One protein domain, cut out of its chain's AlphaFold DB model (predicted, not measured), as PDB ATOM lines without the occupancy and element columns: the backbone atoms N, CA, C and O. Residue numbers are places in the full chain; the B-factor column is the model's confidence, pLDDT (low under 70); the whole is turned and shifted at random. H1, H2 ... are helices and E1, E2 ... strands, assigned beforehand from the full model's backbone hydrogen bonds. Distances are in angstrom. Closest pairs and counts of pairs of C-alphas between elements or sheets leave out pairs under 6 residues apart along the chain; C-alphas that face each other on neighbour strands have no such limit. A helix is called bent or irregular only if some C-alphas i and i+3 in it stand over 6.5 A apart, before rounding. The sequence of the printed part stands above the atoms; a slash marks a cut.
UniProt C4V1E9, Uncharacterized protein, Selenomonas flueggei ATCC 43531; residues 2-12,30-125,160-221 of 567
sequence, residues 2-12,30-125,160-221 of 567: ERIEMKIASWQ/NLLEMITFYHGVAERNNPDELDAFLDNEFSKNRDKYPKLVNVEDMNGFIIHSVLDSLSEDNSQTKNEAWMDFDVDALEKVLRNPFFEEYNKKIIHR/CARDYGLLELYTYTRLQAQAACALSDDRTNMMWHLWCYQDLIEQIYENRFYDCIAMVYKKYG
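This is residues 2 to 12, 30 to 125 and 160 to 221 of the 567 residues of an uncharacterized protein of Selenomonas flueggei ATCC 43531 (UniProt C4V1E9). A body of helices is built round H6: H1 and H9 run side by side with it, H2 and H3 pack on it slantwise, and H5, H7 and H8 also reach it. H4 packs on H1, and the short strand E1 lies separate from the nine helices. The printed part has 169 residues, in the order E1 and then H1 to H9, mostly helix by class. It is compact, with a radius of gyration of the C-alphas of 15.5 A and spans of 40 by 34 by 34 A.

Find C-alpha 4 at (160.424, 135.471, 118.310), where E1, residues 4 to 8, begins. Past the first cut, H1 is residues 31 to 44, 20.0 A long, and H2 is residues 47 to 54. H3, residues 71 to 86, runs 23.1 A; H4 is residues 103 to 110 and H5 residues 113 to 121. Past the second cut, look for C-alpha 167 at (171.548, 122.245, 110.761): there H6 begins, running 22.5 A to residue 182. H7 is residues 185 to 197, 16.6 A, and H8 residues 200 to 206. H9, residues 210 to 220, 15.5 A, ends at C-alpha 220, (157.511, 104.103, 99.417). H5 and H7 are irregular: C-alphas 114 and 117 are 7.7 A apart, C-alphas 187 and 190 7.5 A.

Start at the hub, H6, which touches seven helices. H1 touches it at a shallow tilt of 17 degrees, the same way; their closest C-alphas, Ala 42 and Leu 175, are 6.1 A apart. H9 touches it at a shallow tilt of 20 degrees, closest at C-alphas Arg 174 and Cys 212, 5.2 A. H2 touches residues 176 to 182 of H6 alone, at a steep tilt of 48 degrees, closest at C-alphas Leu 50 and Ala 179, 5.3 A. H3, H6 and H7 form an up and down bundle, each running against the one before. H6 and H7, a helical hairpin, only just touch, with 3 pairs of C-alphas within 8 A. H4 touches residues 32 to 36 of H1 alone, closest at C-alphas Leu 32 and Leu 106, 5.8 A. E1 pairs with no named strand. Every O i to N i+4 pair is within hydrogen-bond range in H1, H2, H4, H6 and H8; 11 of 12 are in H3, 3 of 5 in H5, 6 of 9 in H7 and 6 of 7 in H9.

The two C-alphas farthest apart, of Glu 2 and Gly 221, are 43.2 A apart. Residues 13 to 29 are not printed, with 28.8 A between C-alphas 12 and 30; residues 126 to 159 are not printed, with 8.9 A between C-alphas 125 and 160. The links H2 to H3 and H3 to H4 are long. The mean pLDDT of the printed part is 84.0; residues 2 to 12, 87 to 96 and 124 to 125 are under 70.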
ATOM      1  N   GLU A   2     158.481 135.766 125.717       30.38
ATOM      2  CA  GLU A   2     158.533 136.507 124.453       30.38
ATOM      3  C   GLU A   2     158.829 135.508 123.328       30.38
ATOM      4  O   GLU A   2     159.814 134.775 123.388       30.38
ATOM      5  N   ARG A   3     157.891 135.387 122.385       38.62
ATOM      6  CA  ARG A   3     158.037 134.586 121.166       38.62
ATOM      7  C   ARG A   3     158.846 135.414 120.170       38.62
ATOM      8  O   ARG A   3     158.638 136.624 120.098       38.62
ATOM      9  N   ILE A   4     159.737 134.784 119.408       41.94
ATOM     10  CA  ILE A   4     160.424 135.471 118.310       41.94
ATOM     11  C   ILE A   4     159.418 135.593 117.162       41.94
ATOM     12  O   ILE A   4     159.122 134.623 116.468       41.94
ATOM     13  N   GLU A   5     158.843 136.782 117.003       41.44
ATOM     14  CA  GLU A   5     158.008 137.126 115.854       41.44
ATOM     15  C   GLU A   5     158.922 137.516 114.688       41.44
ATOM     16  O   GLU A   5     159.439 138.634 114.629       41.44
ATOM     17  N   MET A   6     159.153 136.587 113.756       41.16
ATOM     18  CA  MET A   6     159.870 136.915 112.525       41.16
ATOM     19  C   MET A   6     158.940 137.662 111.573       41.16
ATOM     20  O   MET A   6     157.901 137.156 111.151       41.16
ATOM     21  N   LYS A   7     159.339 138.886 111.231       38.41
ATOM     22  CA  LYS A   7     158.701 139.722 110.217       38.41
ATOM     23  C   LYS A   7     159.179 139.284 108.834       38.41
ATOM     24  O   LYS A   7     160.321 139.552 108.476       38.41
ATOM     25  N   ILE A   8     158.320 138.604 108.076       40.50
ATOM     26  CA  ILE A   8     158.643 138.099 106.735       40.50
ATOM     27  C   ILE A   8     158.040 139.029 105.672       40.50
ATOM     28  O   ILE A   8     156.851 139.348 105.739       40.50
ATOM     29  N   ALA A   9     158.845 139.448 104.690       32.91
ATOM     30  CA  ALA A   9     158.361 140.104 103.474       32.91
ATOM     31  C   ALA A   9     157.835 139.044 102.489       32.91
ATOM     32  O   ALA A   9     158.470 138.008 102.289       32.91
ATOM     33  N   SER A  10     156.667 139.275 101.885       31.17
ATOM     34  CA  SER A  10     156.038 138.312 100.976       31.17
ATOM     35  C   SER A  10     156.874 138.087  99.714       31.17
ATOM     36  O   SER A  10     157.242 139.044  99.032       31.17
ATOM     37  N   TRP A  11     157.085 136.827  99.341       37.69
ATOM     38  CA  TRP A  11     157.630 136.474  98.034       37.69
ATOM     39  C   TRP A  11     156.511 136.548  96.982       37.69
ATOM     40  O   TRP A  11     155.746 135.604  96.803       37.69
ATOM     41  N   GLN A  12     156.375 137.696  96.314       31.52
ATOM     42  CA  GLN A  12     155.635 137.809  95.054       31.52
ATOM     43  C   GLN A  12     156.476 138.567  94.022       31.52
ATOM     44  O   GLN A  12     156.905 139.687  94.300       31.52
ATOM     45  N   ASN A  30     166.470 129.585 120.509       90.19
ATOM     46  CA  ASN A  30     167.737 129.529 119.790       90.19
ATOM     47  C   ASN A  30     167.919 128.166 119.102       90.19
ATOM     48  O   ASN A  30     167.134 127.234 119.322       90.19
ATOM     49  N   LEU A  31     168.971 128.056 118.289       90.88
ATOM     50  CA  LEU A  31     169.295 126.847 117.534       90.88
ATOM     51  C   LEU A  31     169.441 125.625 118.449       90.88
ATOM     52  O   LEU A  31     168.783 124.611 118.220       90.88
ATOM     53  N   LEU A  32     170.240 125.723 119.519       94.38
ATOM     54  CA  LEU A  32     170.475 124.612 120.450       94.38
ATOM     55  C   LEU A  32     169.167 124.026 120.999       94.38
ATOM     56  O   LEU A  32     169.032 122.802 121.075       94.38
ATOM     57  N   GLU A  33     168.205 124.873 121.372       95.12
ATOM     58  CA  GLU A  33     166.916 124.417 121.894       95.12
ATOM     59  C   GLU A  33     166.136 123.609 120.849       95.12
ATOM     60  O   GLU A  33     165.616 122.538 121.174       95.12
ATOM     61  N   MET A  34     166.086 124.084 119.602       94.31
ATOM     62  CA  MET A  34     165.412 123.390 118.503       94.31
ATOM     63  C   MET A  34     166.076 122.046 118.199       94.31
ATOM     64  O   MET A  34     165.389 121.024 118.134       94.31
ATOM     65  N   ILE A  35     167.406 122.030 118.054       96.38
ATOM     66  CA  ILE A  35     168.149 120.813 117.706       96.38
ATOM     67  C   ILE A  35     168.011 119.771 118.811       96.38
ATOM     68  O   ILE A  35     167.676 118.621 118.535       96.38
ATOM     69  N   THR A  36     168.170 120.178 120.072       96.62
ATOM     70  CA  THR A  36     168.006 119.279 121.223       96.62
ATOM     71  C   THR A  36     166.579 118.743 121.314       96.62
ATOM     72  O   THR A  36     166.379 117.565 121.611       96.62
ATOM     73  N   PHE A  37     165.573 119.584 121.051       96.75
ATOM     74  CA  PHE A  37     164.179 119.164 121.102       96.75
ATOM     75  C   PHE A  37     163.856 118.133 120.017       96.75
ATOM     76  O   PHE A  37     163.380 117.049 120.356       96.75
ATOM     77  N   TYR A  38     164.142 118.428 118.745       96.56
ATOM     78  CA  TYR A  38     163.837 117.515 117.638       96.56
ATOM     79  C   TYR A  38     164.675 116.238 117.677       96.56
ATOM     80  O   TYR A  38     164.131 115.157 117.464       96.56
ATOM     81  N   HIS A  39     165.948 116.324 118.061       96.94
ATOM     82  CA  HIS A  39     166.746 115.136 118.350       96.94
ATOM     83  C   HIS A  39     166.124 114.295 119.473       96.94
ATOM     84  O   HIS A  39     165.992 113.082 119.344       96.94
ATOM     85  N   GLY A  40     165.648 114.927 120.550       96.69
ATOM     86  CA  GLY A  40     164.956 114.217 121.622       96.69
ATOM     87  C   GLY A  40     163.668 113.523 121.157       96.69
ATOM     88  O   GLY A  40     163.356 112.438 121.648       96.69
ATOM     89  N   VAL A  41     162.916 114.119 120.222       96.44
ATOM     90  CA  VAL A  41     161.759 113.458 119.585       96.44
ATOM     91  C   VAL A  41     162.223 112.234 118.793       96.44
ATOM     92  O   VAL A  41     161.640 111.159 118.941       96.44
ATOM     93  N   ALA A  42     163.302 112.370 118.015       95.81
ATOM     94  CA  ALA A  42     163.895 111.269 117.260       95.81
ATOM     95  C   ALA A  42     164.323 110.105 118.172       95.81
ATOM     96  O   ALA A  42     164.017 108.955 117.870       95.81
ATOM     97  N   GLU A  43     164.964 110.390 119.311       95.94
ATOM     98  CA  GLU A  43     165.398 109.370 120.278       95.94
ATOM     99  C   GLU A  43     164.221 108.645 120.935       95.94
ATOM    100  O   GLU A  43     164.257 107.426 121.111       95.94
ATOM    101  N   ARG A  44     163.160 109.379 121.299       95.62
ATOM    102  CA  ARG A  44     161.948 108.770 121.867       95.62
ATOM    103  C   ARG A  44     161.196 107.934 120.838       95.62
ATOM    104  O   ARG A  44     160.563 106.953 121.227       95.62
ATOM    105  N   ASN A  45     161.239 108.340 119.565       93.00
ATOM    106  CA  ASN A  45     160.604 107.673 118.426       93.00
ATOM    107  C   ASN A  45     159.137 107.277 118.699       93.00
ATOM    108  O   ASN A  45     158.679 106.201 118.311       93.00
ATOM    109  N   ASN A  46     158.409 108.113 119.445       95.19
ATOM    110  CA  ASN A  46     157.039 107.827 119.853       95.19
ATOM    111  C   ASN A  46     156.083 108.118 118.679       95.19
ATOM    112  O   ASN A  46     156.037 109.267 118.241       95.19
ATOM    113  N   PRO A  47     155.284 107.145 118.197       93.31
ATOM    114  CA  PRO A  47     154.406 107.355 117.045       93.31
ATOM    115  C   PRO A  47     153.406 108.509 117.204       93.31
ATOM    116  O   PRO A  47     153.161 109.225 116.242       93.31
ATOM    117  N   ASP A  48     152.866 108.730 118.407       93.31
ATOM    118  CA  ASP A  48     151.929 109.829 118.674       93.31
ATOM    119  C   ASP A  48     152.616 111.201 118.582       93.31
ATOM    120  O   ASP A  48     152.010 112.176 118.138       93.31
ATOM    121  N   GLU A  49     153.877 111.278 119.013       94.94
ATOM    122  CA  GLU A  49     154.692 112.496 118.958       94.94
ATOM    123  C   GLU A  49     155.171 112.779 117.527       94.94
ATOM    124  O   GLU A  49     155.130 113.920 117.078       94.94
ATOM    125  N   LEU A  50     155.558 111.735 116.786       95.19
ATOM    126  CA  LEU A  50     155.944 111.829 115.374       95.19
ATOM    127  C   LEU A  50     154.762 112.227 114.481       95.19
ATOM    128  O   LEU A  50     154.935 113.009 113.550       95.19
ATOM    129  N   ASP A  51     153.563 111.726 114.781       93.50
ATOM    130  CA  ASP A  51     152.327 112.117 114.097       93.50
ATOM    131  C   ASP A  51     151.999 113.595 114.327       93.50
ATOM    132  O   ASP A  51     151.734 114.331 113.376       93.50
ATOM    133  N   ALA A  52     152.092 114.050 115.580       92.56
ATOM    134  CA  ALA A  52     151.916 115.457 115.924       92.56
ATOM    135  C   ALA A  52     153.004 116.364 115.325       92.56
ATOM    136  O   ALA A  52     152.759 117.556 115.159       92.56
ATOM    137  N   PHE A  53     154.187 115.821 115.019       94.31
ATOM    138  CA  PHE A  53     155.278 116.537 114.360       94.31
ATOM    139  C   PHE A  53     155.063 116.660 112.846       94.31
ATOM    140  O   PHE A  53     155.263 117.743 112.304       94.31
ATOM    141  N   LEU A  54     154.657 115.582 112.161       91.50
ATOM    142  CA  LEU A  54     154.461 115.602 110.707       91.50
ATOM    143  C   LEU A  54     153.248 116.416 110.274       91.50
ATOM    144  O   LEU A  54     153.276 117.014 109.201       91.50
ATOM    145  N   ASP A  55     152.188 116.406 111.079       89.25
ATOM    146  CA  ASP A  55     150.951 117.114 110.788       89.25
ATOM    147  C   ASP A  55     150.157 117.341 112.081       89.25
ATOM    148  O   ASP A  55     149.253 116.578 112.447       89.25
ATOM    149  N   ASN A  56     150.536 118.410 112.788       87.69
ATOM    150  CA  ASN A  56     149.930 118.797 114.056       87.69
ATOM    151  C   ASN A  56     148.436 119.125 113.930       87.69
ATOM    152  O   ASN A  56     147.662 118.800 114.827       87.69
ATOM    153  N   GLU A  57     148.022 119.753 112.827       85.31
ATOM    154  CA  GLU A  57     146.654 120.245 112.654       85.31
ATOM    155  C   GLU A  57     145.635 119.102 112.682       85.31
ATOM    156  O   GLU A  57     144.606 119.200 113.366       85.31
ATOM    157  N   PHE A  58     145.969 117.994 112.015       85.69
ATOM    158  CA  PHE A  58     145.129 116.801 111.929       85.69
ATOM    159  C   PHE A  58     145.519 115.688 112.918       85.69
ATOM    160  O   PHE A  58     144.863 114.642 112.957       85.69
ATOM    161  N   SER A  59     146.541 115.894 113.755       86.94
ATOM    162  CA  SER A  59     146.928 114.911 114.768       86.94
ATOM    163  C   SER A  59     145.913 114.826 115.909       86.94
ATOM    164  O   SER A  59     145.494 115.823 116.503       86.94
ATOM    165  N   LYS A  60     145.595 113.593 116.323       87.38
ATOM    166  CA  LYS A  60     144.776 113.326 117.522       87.38
ATOM    167  C   LYS A  60     145.474 113.729 118.825       87.38
ATOM    168  O   LYS A  60     144.821 113.809 119.863       87.38
ATOM    169  N   ASN A  61     146.787 113.950 118.784       86.50
ATOM    170  CA  ASN A  61     147.626 114.212 119.950       86.50
ATOM    171  C   ASN A  61     148.167 115.648 119.997       86.50
ATOM    172  O   ASN A  61     149.031 115.931 120.827       86.50
ATOM    173  N   ARG A  62     147.653 116.561 119.161       80.81
ATOM    174  CA  ARG A  62     148.167 117.936 119.031       80.81
ATOM    175  C   ARG A  62     148.309 118.685 120.361       80.81
ATOM    176  O   ARG A  62     149.329 119.317 120.614       80.81
ATOM    177  N   ASP A  63     147.345 118.522 121.268       84.81
ATOM    178  CA  ASP A  63     147.322 119.234 122.552       84.81
ATOM    179  C   ASP A  63     148.346 118.683 123.567       84.81
ATOM    180  O   ASP A  63     148.633 119.326 124.577       84.81
ATOM    181  N   LYS A  64     148.913 117.491 123.320       88.19
ATOM    182  CA  LYS A  64     149.908 116.860 124.208       88.19
ATOM    183  C   LYS A  64     151.318 117.417 124.008       88.19
ATOM    184  O   LYS A  64     152.138 117.304 124.917       88.19
ATOM    185  N   TYR A  65     151.598 118.016 122.851       87.56
ATOM    186  CA  TYR A  65     152.945 118.422 122.448       87.56
ATOM    187  C   TYR A  65     152.980 119.904 122.046       87.56
ATOM    188  O   TYR A  65     153.086 120.230 120.870       87.56
ATOM    189  N   PRO A  66     152.944 120.844 123.009       81.00
ATOM    190  CA  PRO A  66     152.751 122.273 122.735       81.00
ATOM    191  C   PRO A  66     153.909 122.956 121.986       81.00
ATOM    192  O   PRO A  66     153.751 124.081 121.521       81.00
ATOM    193  N   LYS A  67     155.082 122.311 121.900       84.94
ATOM    194  CA  LYS A  67     156.219 122.776 121.087       84.94
ATOM    195  C   LYS A  67     156.171 122.275 119.637       84.94
ATOM    196  O   LYS A  67     156.943 122.762 118.822       84.94
ATOM    197  N   LEU A  68     155.286 121.331 119.316       87.75
ATOM    198  CA  LEU A  68     154.993 120.923 117.944       87.75
ATOM    199  C   LEU A  68     153.879 121.835 117.432       87.75
ATOM    200  O   LEU A  68     152.701 121.583 117.667       87.75
ATOM    201  N   VAL A  69     154.277 122.963 116.847       83.12
ATOM    202  CA  VAL A  69     153.352 123.969 116.304       83.12
ATOM    203  C   VAL A  69     152.838 123.553 114.921       83.12
ATOM    204  O   VAL A  69     153.141 122.462 114.440       83.12
ATOM    205  N   ASN A  70     152.040 124.413 114.282       84.12
ATOM    206  CA  ASN A  70     151.551 124.165 112.930       84.12
ATOM    207  C   ASN A  70     152.725 123.922 111.956       84.12
ATOM    208  O   ASN A  70     153.744 124.617 111.983       84.12
ATOM    209  N   VAL A  71     152.578 122.908 111.104       85.00
ATOM    210  CA  VAL A  71     153.642 122.447 110.207       85.00
ATOM    211  C   VAL A  71     153.915 123.446 109.087       85.00
ATOM    212  O   VAL A  71     155.066 123.606 108.702       85.00
ATOM    213  N   GLU A  72     152.919 124.193 108.610       84.06
ATOM    214  CA  GLU A  72     153.119 125.244 107.603       84.06
ATOM    215  C   GLU A  72     153.983 126.402 108.135       84.06
ATOM    216  O   GLU A  72     154.811 126.963 107.400       84.06
ATOM    217  N   ASP A  73     153.841 126.727 109.425       83.56
ATOM    218  CA  ASP A  73     154.681 127.718 110.103       83.56
ATOM    219  C   ASP A  73     156.134 127.240 110.170       83.56
ATOM    220  O   ASP A  73     157.045 127.961 109.746       83.56
ATOM    221  N   MET A  74     156.354 126.001 110.632       87.44
ATOM    222  CA  MET A  74     157.697 125.418 110.698       87.44
ATOM    223  C   MET A  74     158.324 125.247 109.316       87.44
ATOM    224  O   MET A  74     159.492 125.579 109.142       87.44
ATOM    225  N   ASN A  75     157.566 124.805 108.315       87.50
ATOM    226  CA  ASN A  75     158.036 124.674 106.935       87.50
ATOM    227  C   ASN A  75     158.541 126.016 106.392       87.50
ATOM    228  O   ASN A  75     159.631 126.099 105.827       87.50
ATOM    229  N   GLY A  76     157.784 127.090 106.645       83.69
ATOM    230  CA  GLY A  76     158.208 128.446 106.318       83.69
ATOM    231  C   GLY A  76     159.524 128.838 106.981       83.69
ATOM    232  O   GLY A  76     160.398 129.383 106.307       83.69
ATOM    233  N   PHE A  77     159.667 128.543 108.274       86.25
ATOM    234  CA  PHE A  77     160.898 128.792 109.020       86.25
ATOM    235  C   PHE A  77     162.092 128.017 108.441       86.25
ATOM    236  O   PHE A  77     163.145 128.607 108.210       86.25
ATOM    237  N   ILE A  78     161.923 126.725 108.138       88.62
ATOM    238  CA  ILE A  78     162.987 125.887 107.572       88.62
ATOM    239  C   ILE A  78     163.453 126.427 106.219       88.62
ATOM    240  O   ILE A  78     164.654 126.608 106.034       88.62
ATOM    241  N   ILE A  79     162.536 126.768 105.309       86.44
ATOM    242  CA  ILE A  79     162.891 127.348 104.002       86.44
ATOM    243  C   ILE A  79     163.712 128.638 104.167       86.44
ATOM    244  O   ILE A  79     164.723 128.820 103.492       86.44
ATOM    245  N   HIS A  80     163.332 129.512 105.105       81.44
ATOM    246  CA  HIS A  80     164.085 130.744 105.368       81.44
ATOM    247  C   HIS A  80     165.469 130.451 105.965       81.44
ATOM    248  O   HIS A  80     166.450 131.071 105.561       81.44
ATOM    249  N   SER A  81     165.578 129.450 106.848       84.56
ATOM    250  CA  SER A  81     166.854 129.054 107.462       84.56
ATOM    251  C   SER A  81     167.902 128.572 106.443       84.56
ATOM    252  O   SER A  81     169.108 128.704 106.676       84.56
ATOM    253  N   VAL A  82     167.464 128.049 105.288       84.56
ATOM    254  CA  VAL A  82     168.357 127.649 104.188       84.56
ATOM    255  C   VAL A  82     169.021 128.873 103.568       84.56
ATOM    256  O   VAL A  82     170.250 128.936 103.508       84.56
ATOM    257  N   LEU A  83     168.231 129.880 103.185       79.12
ATOM    258  CA  LEU A  83     168.750 131.153 102.668       79.12
ATOM    259  C   LEU A  83     169.662 131.833 103.692       79.12
ATOM    260  O   LEU A  83     170.719 132.367 103.338       79.12
ATOM    261  N   ASP A  84     169.273 131.745 104.965       78.06
ATOM    262  CA  ASP A  84     170.038 132.291 106.076       78.06
ATOM    263  C   ASP A  84     171.417 131.621 106.244       78.06
ATOM    264  O   ASP A  84     172.400 132.258 106.619       78.06
ATOM    265  N   SER A  85     171.519 130.336 105.906       78.81
ATOM    266  CA  SER A  85     172.768 129.573 105.993       78.81
ATOM    267  C   SER A  85     173.738 129.856 104.839       78.81
ATOM    268  O   SER A  85     174.956 129.755 105.027       78.81
ATOM    269  N   LEU A  86     173.212 130.192 103.656       75.50
ATOM    270  CA  LEU A  86     173.975 130.267 102.404       75.50
ATOM    271  C   LEU A  86     174.413 131.687 102.007       75.50
ATOM    272  O   LEU A  86     175.379 131.822 101.261       75.50
ATOM    273  N   SER A  87     173.741 132.739 102.483       69.06
ATOM    274  CA  SER A  87     174.068 134.131 102.123       69.06
ATOM    275  C   SER A  87     174.924 134.835 103.186       69.06
ATOM    276  O   SER A  87     174.678 134.707 104.382       69.06
ATOM    277  N   GLU A  88     175.932 135.603 102.754       55.34
ATOM    278  CA  GLU A  88     176.760 136.450 103.636       55.34
ATOM    279  C   GLU A  88     176.030 137.744 104.063       55.34
ATOM    280  O   GLU A  88     176.323 138.298 105.123       55.34
ATOM    281  N   ASP A  89     175.040 138.184 103.273       50.59
ATOM    282  CA  ASP A  89     174.356 139.482 103.402       50.59
ATOM    283  C   ASP A  89     172.983 139.409 104.102       50.59
ATOM    284  O   ASP A  89     172.292 140.425 104.242       50.59
ATOM    285  N   ASN A  90     172.543 138.225 104.536       47.31
ATOM    286  CA  ASN A  90     171.250 138.077 105.204       47.31
ATOM    287  C   ASN A  90     171.307 138.454 106.697       47.31
ATOM    288  O   ASN A  90     172.359 138.595 107.320       47.31
ATOM    289  N   SER A  91     170.124 138.602 107.289       44.31
ATOM    290  CA  SER A  91     169.928 139.056 108.666       44.31
ATOM    291  C   SER A  91     170.528 138.160 109.757       44.31
ATOM    292  O   SER A  91     170.486 138.565 110.912       44.31
ATOM    293  N   GLN A  92     171.110 136.992 109.452       43.47
ATOM    294  CA  GLN A  92     171.665 136.082 110.458       43.47
ATOM    295  C   GLN A  92     173.144 136.245 110.794       43.47
ATOM    296  O   GLN A  92     173.538 135.822 111.877       43.47
ATOM    297  N   THR A  93     173.924 137.004 110.019       45.50
ATOM    298  CA  THR A  93     175.089 137.688 110.615       45.50
ATOM    299  C   THR A  93     174.654 138.731 111.666       45.50
ATOM    300  O   THR A  93     175.492 139.234 112.407       45.50
ATOM    301  N   LYS A  94     173.340 139.025 111.770       47.50
ATOM    302  CA  LYS A  94     172.704 139.957 112.721       47.50
ATOM    303  C   LYS A  94     171.617 139.330 113.637       47.50
ATOM    304  O   LYS A  94     171.075 140.059 114.465       47.50
ATOM    305  N   ASN A  95     171.294 138.026 113.558       56.88
ATOM    306  CA  ASN A  95     170.340 137.342 114.465       56.88
ATOM    307  C   ASN A  95     171.078 136.860 115.720       56.88
ATOM    308  O   ASN A  95     171.199 135.658 115.965       56.88
ATOM    309  N   GLU A  96     171.566 137.816 116.518       63.94
ATOM    310  CA  GLU A  96     172.323 137.552 117.749       63.94
ATOM    311  C   GLU A  96     171.613 136.519 118.637       63.94
ATOM    312  O   GLU A  96     172.239 135.565 119.072       63.94
ATOM    313  N   ALA A  97     170.291 136.623 118.809       76.81
ATOM    314  CA  ALA A  97     169.540 135.754 119.717       76.81
ATOM    315  C   ALA A  97     169.389 134.292 119.246       76.81
ATOM    316  O   ALA A  97     169.388 133.388 120.079       76.81
ATOM    317  N   TRP A  98     169.258 134.024 117.937       83.44
ATOM    318  CA  TRP A  98     169.097 132.641 117.446       83.44
ATOM    319  C   TRP A  98     170.394 131.839 117.585       83.44
ATOM    320  O   TRP A  98     170.360 130.632 117.845       83.44
ATOM    321  N   MET A  99     171.523 132.537 117.445       82.69
ATOM    322  CA  MET A  99     172.867 131.987 117.593       82.69
ATOM    323  C   MET A  99     173.449 132.168 119.009       82.69
ATOM    324  O   MET A  99     174.578 131.754 119.254       82.69
ATOM    325  N   ASP A 100     172.680 132.734 119.948       86.00
ATOM    326  CA  ASP A 100     173.056 132.886 121.359       86.00
ATOM    327  C   ASP A 100     172.683 131.625 122.152       86.00
ATOM    328  O   ASP A 100     171.550 131.435 122.616       86.00
ATOM    329  N   PHE A 101     173.643 130.707 122.248       89.00
ATOM    330  CA  PHE A 101     173.516 129.448 122.975       89.00
ATOM    331  C   PHE A 101     174.876 128.904 123.433       89.00
ATOM    332  O   PHE A 101     175.937 129.346 122.999       89.00
ATOM    333  N   ASP A 102     174.837 127.894 124.303       90.25
ATOM    334  CA  ASP A 102     176.021 127.148 124.733       90.25
ATOM    335  C   ASP A 102     176.551 126.265 123.586       90.25
ATOM    336  O   ASP A 102     175.948 125.251 123.221       90.25
ATOM    337  N   VAL A 103     177.675 126.680 122.997       87.19
ATOM    338  CA  VAL A 103     178.313 125.999 121.861       87.19
ATOM    339  C   VAL A 103     178.799 124.599 122.240       87.19
ATOM    340  O   VAL A 103     178.576 123.660 121.477       87.19
ATOM    341  N   ASP A 104     179.385 124.427 123.428       87.81
ATOM    342  CA  ASP A 104     179.893 123.128 123.888       87.81
ATOM    343  C   ASP A 104     178.743 122.129 124.071       87.81
ATOM    344  O   ASP A 104     178.867 120.934 123.769       87.81
ATOM    345  N   ALA A 105     177.586 122.616 124.531       92.31
ATOM    346  CA  ALA A 105     176.378 121.809 124.618       92.31
ATOM    347  C   ALA A 105     175.890 121.355 123.232       92.31
ATOM    348  O   ALA A 105     175.527 120.184 123.080       92.31
ATOM    349  N   LEU A 106     175.919 122.232 122.220       92.25
ATOM    350  CA  LEU A 106     175.551 121.863 120.849       92.25
ATOM    351  C   LEU A 106     176.539 120.853 120.261       92.25
ATOM    352  O   LEU A 106     176.116 119.816 119.753       92.25
ATOM    353  N   GLU A 107     177.845 121.097 120.385       89.25
ATOM    354  CA  GLU A 107     178.873 120.169 119.904       89.25
ATOM    355  C   GLU A 107     178.715 118.778 120.530       89.25
ATOM    356  O   GLU A 107     178.905 117.763 119.858       89.25
ATOM    357  N   LYS A 108     178.318 118.699 121.805       90.50
ATOM    358  CA  LYS A 108     178.033 117.422 122.468       90.50
ATOM    359  C   LYS A 108     176.832 116.699 121.855       90.50
ATOM    360  O   LYS A 108     176.897 115.480 121.701       90.50
ATOM    361  N   VAL A 109     175.763 117.418 121.505       93.31
ATOM    362  CA  VAL A 109     174.596 116.845 120.808       93.31
ATOM    363  C   VAL A 109     174.999 116.331 119.425       93.31
ATOM    364  O   VAL A 109     174.655 115.208 119.062       93.31
ATOM    365  N   LEU A 110     175.816 117.096 118.694       92.00
ATOM    366  CA  LEU A 110     176.278 116.741 117.349       92.00
ATOM    367  C   LEU A 110     177.189 115.505 117.302       92.00
ATOM    368  O   LEU A 110     177.401 114.965 116.224       92.00
ATOM    369  N   ARG A 111     177.705 115.008 118.433       90.06
ATOM    370  CA  ARG A 111     178.448 113.731 118.483       90.06
ATOM    371  C   ARG A 111     177.545 112.499 118.365       90.06
ATOM    372  O   ARG A 111     178.061 111.389 118.250       90.06
ATOM    373  N   ASN A 112     176.224 112.660 118.437       93.50
ATOM    374  CA  ASN A 112     175.289 111.551 118.277       93.50
ATOM    375  C   ASN A 112     175.284 111.040 116.814       93.50
ATOM    376  O   ASN A 112     175.318 111.867 115.898       93.50
ATOM    377  N   PRO A 113     175.174 109.714 116.571       92.56
ATOM    378  CA  PRO A 113     175.057 109.141 115.224       92.56
ATOM    379  C   PRO A 113     173.958 109.757 114.348       92.56
ATOM    380  O   PRO A 113     174.088 109.783 113.128       92.56
ATOM    381  N   PHE A 114     172.900 110.314 114.949       94.44
ATOM    382  CA  PHE A 114     171.861 111.059 114.236       94.44
ATOM    383  C   PHE A 114     172.431 112.189 113.359       94.44
ATOM    384  O   PHE A 114     171.858 112.487 112.314       94.44
ATOM    385  N   PHE A 115     173.559 112.795 113.743       94.38
ATOM    386  CA  PHE A 115     174.209 113.907 113.036       94.38
ATOM    387  C   PHE A 115     175.460 113.493 112.251       94.38
ATOM    388  O   PHE A 115     176.206 114.355 111.785       94.38
ATOM    389  N   GLU A 116     175.727 112.192 112.101       90.44
ATOM    390  CA  GLU A 116     176.936 111.713 111.428       90.44
ATOM    391  C   GLU A 116     177.002 112.168 109.961       90.44
ATOM    392  O   GLU A 116     178.044 112.663 109.530       90.44
ATOM    393  N   GLU A 117     175.898 112.067 109.211       90.56
ATOM    394  CA  GLU A 117     175.832 112.545 107.821       90.56
ATOM    395  C   GLU A 117     176.078 114.059 107.759       90.56
ATOM    396  O   GLU A 117     176.981 114.512 107.057       90.56
ATOM    397  N   TYR A 118     175.361 114.839 108.570       91.38
ATOM    398  CA  TYR A 118     175.545 116.289 108.654       91.38
ATOM    399  C   TYR A 118     177.009 116.691 108.897       91.38
ATOM    400  O   TYR A 118     177.565 117.515 108.169       91.38
ATOM    401  N   ASN A 119     177.668 116.064 109.873       88.31
ATOM    402  CA  ASN A 119     179.052 116.372 110.236       88.31
ATOM    403  C   ASN A 119     180.090 115.969 109.182       88.31
ATOM    404  O   ASN A 119     181.214 116.477 109.232       88.31
ATOM    405  N   LYS A 120     179.741 115.048 108.276       82.50
ATOM    406  CA  LYS A 120     180.568 114.673 107.121       82.50
ATOM    407  C   LYS A 120     180.378 115.643 105.955       82.50
ATOM    408  O   LYS A 120     181.340 115.927 105.245       82.50
ATOM    409  N   LYS A 121     179.162 116.172 105.767       83.56
ATOM    410  CA  LYS A 121     178.817 117.023 104.618       83.56
ATOM    411  C   LYS A 121     179.028 118.521 104.849       83.56
ATOM    412  O   LYS A 121     179.215 119.230 103.866       83.56
ATOM    413  N   ILE A 122     179.018 119.016 106.090       81.62
ATOM    414  CA  ILE A 122     179.091 120.458 106.408       81.62
ATOM    415  C   ILE A 122     180.355 120.804 107.218       81.62
ATOM    416  O   ILE A 122     180.681 120.129 108.194       81.62
ATOM    417  N   ILE A 123     181.063 121.884 106.845       70.38
ATOM    418  CA  ILE A 123     182.203 122.429 107.618       70.38
ATOM    419  C   ILE A 123     181.735 123.460 108.655       70.38
ATOM    420  O   ILE A 123     181.086 124.445 108.308       70.38
ATOM    421  N   HIS A 124     182.186 123.288 109.904       68.69
ATOM    422  CA  HIS A 124     181.976 124.222 111.025       68.69
ATOM    423  C   HIS A 124     183.180 125.168 111.171       68.69
ATOM    424  O   HIS A 124     184.309 124.675 111.292       68.69
ATOM    425  N   ARG A 125     182.996 126.504 111.192       59.03
ATOM    426  CA  ARG A 125     184.137 127.450 111.256       59.03
ATOM    427  C   ARG A 125     184.772 127.547 112.655       59.03
ATOM    428  O   ARG A 125     185.889 128.037 112.765       59.03
ATOM    429  N   CYS A 160     179.126 126.793 104.318       75.69
ATOM    430  CA  CYS A 160     178.119 127.791 104.662       75.69
ATOM    431  C   CYS A 160     178.775 129.106 105.110       75.69
ATOM    432  O   CYS A 160     179.924 129.132 105.575       75.69
ATOM    433  N   ALA A 161     178.033 130.207 104.971       75.00
ATOM    434  CA  ALA A 161     178.435 131.507 105.505       75.00
ATOM    435  C   ALA A 161     178.274 131.542 107.033       75.00
ATOM    436  O   ALA A 161     179.152 132.038 107.742       75.00
ATOM    437  N   ARG A 162     177.171 130.963 107.525       78.81
ATOM    438  CA  ARG A 162     176.807 130.864 108.943       78.81
ATOM    439  C   ARG A 162     177.418 129.623 109.600       78.81
ATOM    440  O   ARG A 162     177.424 128.543 109.004       78.81
ATOM    441  N   ASP A 163     177.877 129.768 110.843       78.75
ATOM    442  CA  ASP A 163     178.262 128.626 111.679       78.75
ATOM    443  C   ASP A 163     177.079 127.687 111.912       78.75
ATOM    444  O   ASP A 163     175.949 128.137 112.090       78.75
ATOM    445  N   TYR A 164     177.339 126.375 111.897       85.38
ATOM    446  CA  TYR A 164     176.297 125.341 111.944       85.38
ATOM    447  C   TYR A 164     175.237 125.500 110.839       85.38
ATOM    448  O   TYR A 164     174.056 125.208 111.036       85.38
ATOM    449  N   GLY A 165     175.650 125.968 109.656       86.88
ATOM    450  CA  GLY A 165     174.760 126.142 108.514       86.88
ATOM    451  C   GLY A 165     173.983 124.868 108.172       86.88
ATOM    452  O   GLY A 165     174.485 123.754 108.336       86.88
ATOM    453  N   LEU A 166     172.742 125.046 107.715       90.75
ATOM    454  CA  LEU A 166     171.809 123.984 107.316       90.75
ATOM    455  C   LEU A 166     171.450 122.964 108.414       90.75
ATOM    456  O   LEU A 166     170.789 121.968 108.117       90.75
ATOM    457  N   LEU A 167     171.834 123.186 109.676       93.50
ATOM    458  CA  LEU A 167     171.548 122.245 110.761       93.50
ATOM    459  C   LEU A 167     170.044 122.126 111.040       93.50
ATOM    460  O   LEU A 167     169.553 121.029 111.308       93.50
ATOM    461  N   GLU A 168     169.296 123.225 110.927       93.56
ATOM    462  CA  GLU A 168     167.834 123.234 111.018       93.56
ATOM    463  C   GLU A 168     167.212 122.357 109.927       93.56
ATOM    464  O   GLU A 168     166.404 121.478 110.236       93.56
ATOM    465  N   LEU A 169     167.637 122.559 108.671       94.56
ATOM    466  CA  LEU A 169     167.182 121.789 107.513       94.56
ATOM    467  C   LEU A 169     167.449 120.298 107.716       94.56
ATOM    468  O   LEU A 169     166.523 119.493 107.606       94.56
ATOM    469  N   TYR A 170     168.694 119.933 108.030       96.44
ATOM    470  CA  TYR A 170     169.082 118.543 108.243       96.44
ATOM    471  C   TYR A 170     168.255 117.908 109.361       96.44
ATOM    472  O   TYR A 170     167.617 116.883 109.156       96.44
ATOM    473  N   THR A 171     168.203 118.541 110.533       96.94
ATOM    474  CA  THR A 171     167.549 117.960 111.715       96.94
ATOM    475  C   THR A 171     166.059 117.757 111.487       96.94
ATOM    476  O   THR A 171     165.511 116.709 111.831       96.94
ATOM    477  N   TYR A 172     165.400 118.749 110.885       95.88
ATOM    478  CA  TYR A 172     163.971 118.692 110.611       95.88
ATOM    479  C   TYR A 172     163.639 117.642 109.547       95.88
ATOM    480  O   TYR A 172     162.782 116.792 109.779       95.88
ATOM    481  N   THR A 173     164.349 117.636 108.416       96.31
ATOM    482  CA  THR A 173     164.095 116.677 107.327       96.31
ATOM    483  C   THR A 173     164.470 115.250 107.725       96.31
ATOM    484  O   THR A 173     163.760 114.307 107.376       96.31
ATOM    485  N   ARG A 174     165.508 115.074 108.548       96.88
ATOM    486  CA  ARG A 174     165.884 113.783 109.130       96.88
ATOM    487  C   ARG A 174     164.792 113.220 110.034       96.88
ATOM    488  O   ARG A 174     164.435 112.047 109.915       96.88
ATOM    489  N   LEU A 175     164.222 114.059 110.900       97.06
ATOM    490  CA  LEU A 175     163.090 113.670 111.737       97.06
ATOM    491  C   LEU A 175     161.834 113.389 110.895       97.06
ATOM    492  O   LEU A 175     161.124 112.427 111.182       97.06
ATOM    493  N   GLN A 176     161.583 114.157 109.827       96.56
ATOM    494  CA  GLN A 176     160.489 113.886 108.883       96.56
ATOM    495  C   GLN A 176     160.649 112.524 108.203       96.56
ATOM    496  O   GLN A 176     159.696 111.748 108.182       96.56
ATOM    497  N   ALA A 177     161.848 112.190 107.719       96.44
ATOM    498  CA  ALA A 177     162.141 110.885 107.128       96.44
ATOM    499  C   ALA A 177     161.905 109.743 108.128       96.44
ATOM    500  O   ALA A 177     161.232 108.761 107.811       96.44
ATOM    501  N   GLN A 178     162.377 109.895 109.369       95.94
ATOM    502  CA  GLN A 178     162.139 108.923 110.436       95.94
ATOM    503  C   GLN A 178     160.644 108.759 110.753       95.94
ATOM    504  O   GLN A 178     160.150 107.633 110.854       95.94
ATOM    505  N   ALA A 179     159.906 109.863 110.866       95.50
ATOM    506  CA  ALA A 179     158.470 109.847 111.106       95.50
ATOM    507  C   ALA A 179     157.711 109.188 109.943       95.50
ATOM    508  O   ALA A 179     156.854 108.333 110.163       95.50
ATOM    509  N   ALA A 180     158.084 109.496 108.699       94.50
ATOM    510  CA  ALA A 180     157.528 108.868 107.510       94.50
ATOM    511  C   ALA A 180     157.791 107.362 107.484       94.50
ATOM    512  O   ALA A 180     156.919 106.610 107.054       94.50
ATOM    513  N   CYS A 181     158.934 106.886 107.987       92.88
ATOM    514  CA  CYS A 181     159.190 105.457 108.155       92.88
ATOM    515  C   CYS A 181     158.291 104.811 109.225       92.88
ATOM    516  O   CYS A 181     157.858 103.672 109.033       92.88
ATOM    517  N   ALA A 182     157.954 105.531 110.296       92.25
ATOM    518  CA  ALA A 182     157.161 105.018 111.417       92.25
ATOM    519  C   ALA A 182     155.634 105.059 111.201       92.25
ATOM    520  O   ALA A 182     154.923 104.213 111.743       92.25
ATOM    521  N   LEU A 183     155.120 106.017 110.425       91.75
ATOM    522  CA  LEU A 183     153.679 106.272 110.268       91.75
ATOM    523  C   LEU A 183     153.096 105.699 108.968       91.75
ATOM    524  O   LEU A 183     153.815 105.175 108.122       91.75
ATOM    525  N   SER A 184     151.775 105.757 108.806       88.94
ATOM    526  CA  SER A 184     151.103 105.376 107.560       88.94
ATOM    527  C   SER A 184     151.268 106.440 106.466       88.94
ATOM    528  O   SER A 184     151.530 107.609 106.749       88.94
ATOM    529  N   ASP A 185     151.120 106.025 105.205       86.94
ATOM    530  CA  ASP A 185     151.367 106.869 104.027       86.94
ATOM    531  C   ASP A 185     150.529 108.162 104.012       86.94
ATOM    532  O   ASP A 185     151.043 109.240 103.703       86.94
ATOM    533  N   ASP A 186     149.267 108.078 104.441       87.44
ATOM    534  CA  ASP A 186     148.321 109.197 104.510       87.44
ATOM    535  C   ASP A 186     148.773 110.323 105.451       87.44
ATOM    536  O   ASP A 186     148.351 111.471 105.300       87.44
ATOM    537  N   ARG A 187     149.673 110.024 106.395       90.50
ATOM    538  CA  ARG A 187     150.227 111.003 107.339       90.50
ATOM    539  C   ARG A 187     151.437 111.755 106.797       90.50
ATOM    540  O   ARG A 187     151.920 112.674 107.446       90.50
ATOM    541  N   THR A 188     151.914 111.417 105.598       91.50
ATOM    542  CA  THR A 188     153.093 112.059 104.993       91.50
ATOM    543  C   THR A 188     152.751 113.196 104.026       91.50
ATOM    544  O   THR A 188     153.654 113.784 103.442       91.50
ATOM    545  N   ASN A 189     151.475 113.576 103.882       90.38
ATOM    546  CA  ASN A 189     151.044 114.603 102.919       90.38
ATOM    547  C   ASN A 189     151.699 115.974 103.149       90.38
ATOM    548  O   ASN A 189     152.133 116.607 102.191       90.38
ATOM    549  N   MET A 190     151.825 116.419 104.403       90.19
ATOM    550  CA  MET A 190     152.470 117.701 104.728       90.19
ATOM    551  C   MET A 190     153.979 117.690 104.500       90.19
ATOM    552  O   MET A 190     154.552 118.680 104.046       90.19
ATOM    553  N   MET A 191     154.618 116.550 104.748       93.56
ATOM    554  CA  MET A 191     156.019 116.346 104.398       93.56
ATOM    555  C   MET A 191     156.215 116.339 102.883       93.56
ATOM    556  O   MET A 191     157.100 117.026 102.388       93.56
ATOM    557  N   TRP A 192     155.374 115.609 102.146       94.06
ATOM    558  CA  TRP A 192     155.405 115.582 100.687       94.06
ATOM    559  C   TRP A 192     155.198 116.979 100.097       94.06
ATOM    560  O   TRP A 192     155.920 117.371  99.188       94.06
ATOM    561  N   HIS A 193     154.270 117.765 100.652       91.38
ATOM    562  CA  HIS A 193     154.059 119.147 100.228       91.38
ATOM    563  C   HIS A 193     155.337 119.983 100.371       91.38
ATOM    564  O   HIS A 193     155.723 120.678  99.438       91.38
ATOM    565  N   LEU A 194     156.033 119.883 101.505       91.94
ATOM    566  CA  LEU A 194     157.301 120.585 101.699       91.94
ATOM    567  C   LEU A 194     158.394 120.089 100.745       91.94
ATOM    568  O   LEU A 194     159.088 120.885 100.122       91.94
ATOM    569  N   TRP A 195     158.580 118.773 100.668       94.88
ATOM    570  CA  TRP A 195     159.696 118.181  99.937       94.88
ATOM    571  C   TRP A 195     159.518 118.325  98.430       94.88
ATOM    572  O   TRP A 195     160.445 118.753  97.755       94.88
ATOM    573  N   CYS A 196     158.341 117.975  97.916       92.94
ATOM    574  CA  CYS A 196     158.098 117.828  96.486       92.94
ATOM    575  C   CYS A 196     157.363 119.018  95.867       92.94
ATOM    576  O   CYS A 196     157.692 119.377  94.750       92.94
ATOM    577  N   TYR A 197     156.382 119.620  96.551       89.62
ATOM    578  CA  TYR A 197     155.622 120.751  95.988       89.62
ATOM    579  C   TYR A 197     156.295 122.109  96.241       89.62
ATOM    580  O   TYR A 197     156.178 123.018  95.428       89.62
ATOM    581  N   GLN A 198     156.986 122.268  97.374       89.56
ATOM    582  CA  GLN A 198     157.811 123.448  97.670       89.56
ATOM    583  C   GLN A 198     159.287 123.240  97.292       89.56
ATOM    584  O   GLN A 198     160.134 124.031  97.701       89.56
ATOM    585  N   ASP A 199     159.590 122.167  96.554       91.06
ATOM    586  CA  ASP A 199     160.909 121.847  95.997       91.06
ATOM    587  C   ASP A 199     162.060 121.767  97.020       91.06
ATOM    588  O   ASP A 199     163.238 121.770  96.652       91.06
ATOM    589  N   LEU A 200     161.765 121.628  98.323       93.62
ATOM    590  CA  LEU A 200     162.807 121.550  99.352       93.62
ATOM    591  C   LEU A 200     163.714 120.326  99.156       93.62
ATOM    592  O   LEU A 200     164.871 120.348  99.573       93.62
ATOM    593  N   ILE A 201     163.222 119.272  98.497       95.38
ATOM    594  CA  ILE A 201     164.025 118.094  98.157       95.38
ATOM    595  C   ILE A 201     165.265 118.449  97.332       95.38
ATOM    596  O   ILE A 201     166.286 117.783  97.485       95.38
ATOM    597  N   GLU A 202     165.229 119.518  96.531       92.44
ATOM    598  CA  GLU A 202     166.410 120.010  95.823       92.44
ATOM    599  C   GLU A 202     167.493 120.463  96.789       92.44
ATOM    600  O   GLU A 202     168.631 120.020  96.683       92.44
ATOM    601  N   GLN A 203     167.120 121.216  97.822       91.56
ATOM    602  CA  GLN A 203     168.058 121.639  98.857       91.56
ATOM    603  C   GLN A 203     168.585 120.459  99.679       91.56
ATOM    604  O   GLN A 203     169.755 120.450 100.054       91.56
ATOM    605  N   ILE A 204     167.763 119.442  99.944       94.31
ATOM    606  CA  ILE A 204     168.209 118.227 100.648       94.31
ATOM    607  C   ILE A 204     169.226 117.459  99.784       94.31
ATOM    608  O   ILE A 204     170.278 117.046 100.279       94.31
ATOM    609  N   TYR A 205     168.936 117.305  98.490       91.56
ATOM    610  CA  TYR A 205     169.763 116.553  97.550       91.56
ATOM    611  C   TYR A 205     171.080 117.269  97.221       91.56
ATOM    612  O   TYR A 205     172.145 116.665  97.332       91.56
ATOM    613  N   GLU A 206     171.045 118.561  96.888       87.19
ATOM    614  CA  GLU A 206     172.239 119.356  96.556       87.19
ATOM    615  C   GLU A 206     173.223 119.451  97.731       87.19
ATOM    616  O   GLU A 206     174.442 119.461  97.536       87.19
ATOM    617  N   ASN A 207     172.706 119.446  98.964       86.25
ATOM    618  CA  ASN A 207     173.516 119.410 100.183       86.25
ATOM    619  C   ASN A 207     173.907 117.994 100.627       86.25
ATOM    620  O   ASN A 207     174.573 117.834 101.651       86.25
ATOM    621  N   ARG A 208     173.582 116.977  99.818       89.25
ATOM    622  CA  ARG A 208     174.003 115.579  99.987       89.25
ATOM    623  C   ARG A 208     173.492 114.933 101.274       89.25
ATOM    624  O   ARG A 208     174.155 114.046 101.814       89.25
ATOM    625  N   PHE A 209     172.330 115.360 101.766       92.94
ATOM    626  CA  PHE A 209     171.620 114.711 102.875       92.94
ATOM    627  C   PHE A 209     170.832 113.504 102.346       92.94
ATOM    628  O   PHE A 209     169.599 113.443 102.397       92.94
ATOM    629  N   TYR A 210     171.562 112.579 101.723       92.94
ATOM    630  CA  TYR A 210     171.006 111.470 100.961       92.94
ATOM    631  C   TYR A 210     170.311 110.450 101.851       92.94
ATOM    632  O   TYR A 210     169.321 109.865 101.421       92.94
ATOM    633  N   ASP A 211     170.753 110.269 103.094       94.00
ATOM    634  CA  ASP A 211     170.136 109.309 104.002       94.00
ATOM    635  C   ASP A 211     168.683 109.685 104.324       94.00
ATOM    636  O   ASP A 211     167.814 108.815 104.384       94.00
ATOM    637  N   CYS A 212     168.365 110.983 104.431       94.75
ATOM    638  CA  CYS A 212     166.982 111.453 104.570       94.75
ATOM    639  C   CYS A 212     166.099 110.998 103.396       94.75
ATOM    640  O   CYS A 212     165.005 110.471 103.604       94.75
ATOM    641  N   ILE A 213     166.573 111.186 102.163       96.69
ATOM    642  CA  ILE A 213     165.821 110.850 100.947       96.69
ATOM    643  C   ILE A 213     165.734 109.324 100.775       96.69
ATOM    644  O   ILE A 213     164.654 108.791 100.503       96.69
ATOM    645  N   ALA A 214     166.846 108.615 100.987       95.69
ATOM    646  CA  ALA A 214     166.955 107.165 100.861       95.69
ATOM    647  C   ALA A 214     166.002 106.427 101.811       95.69
ATOM    648  O   ALA A 214     165.333 105.479 101.398       95.69
ATOM    649  N   MET A 215     165.865 106.892 103.059       95.19
ATOM    650  CA  MET A 215     164.920 106.325 104.029       95.19
ATOM    651  C   MET A 215     163.474 106.332 103.514       95.19
ATOM    652  O   MET A 215     162.757 105.335 103.640       95.19
ATOM    653  N   VAL A 216     163.048 107.445 102.915       95.44
ATOM    654  CA  VAL A 216     161.691 107.609 102.378       95.44
ATOM    655  C   VAL A 216     161.512 106.762 101.120       95.44
ATOM    656  O   VAL A 216     160.538 106.013 101.017       95.44
ATOM    657  N   TYR A 217     162.484 106.803 100.204       96.38
ATOM    658  CA  TYR A 217     162.469 105.997  98.982       96.38
ATOM    659  C   TYR A 217     162.417 104.501  99.276       96.38
ATOM    660  O   TYR A 217     161.620 103.779  98.685       96.38
ATOM    661  N   LYS A 218     163.184 104.018 100.252       94.25
ATOM    662  CA  LYS A 218     163.175 102.608 100.650       94.25
ATOM    663  C   LYS A 218     161.800 102.127 101.117       94.25
ATOM    664  O   LYS A 218     161.472 100.956 100.935       94.25
ATOM    665  N   LYS A 219     161.006 103.004 101.740       93.44
ATOM    666  CA  LYS A 219     159.664 102.655 102.215       93.44
ATOM    667  C   LYS A 219     158.609 102.731 101.118       93.44
ATOM    668  O   LYS A 219     157.761 101.844 101.052       93.44
ATOM    669  N   TYR A 220     158.627 103.789 100.313       92.56
ATOM    670  CA  TYR A 220     157.511 104.103  99.417       92.56
ATOM    671  C   TYR A 220     157.834 103.984  97.920       92.56
ATOM    672  O   TYR A 220     156.920 103.945  97.100       92.56
ATOM    673  N   GLY A 221     159.112 103.895  97.559       92.88
ATOM    674  CA  GLY A 221     159.589 103.831  96.181       92.88
ATOM    675  C   GLY A 221     159.400 105.133  95.402       92.88
ATOM    676  O   GLY A 221     159.016 106.173  95.943       92.88
TER     677      GLY A 221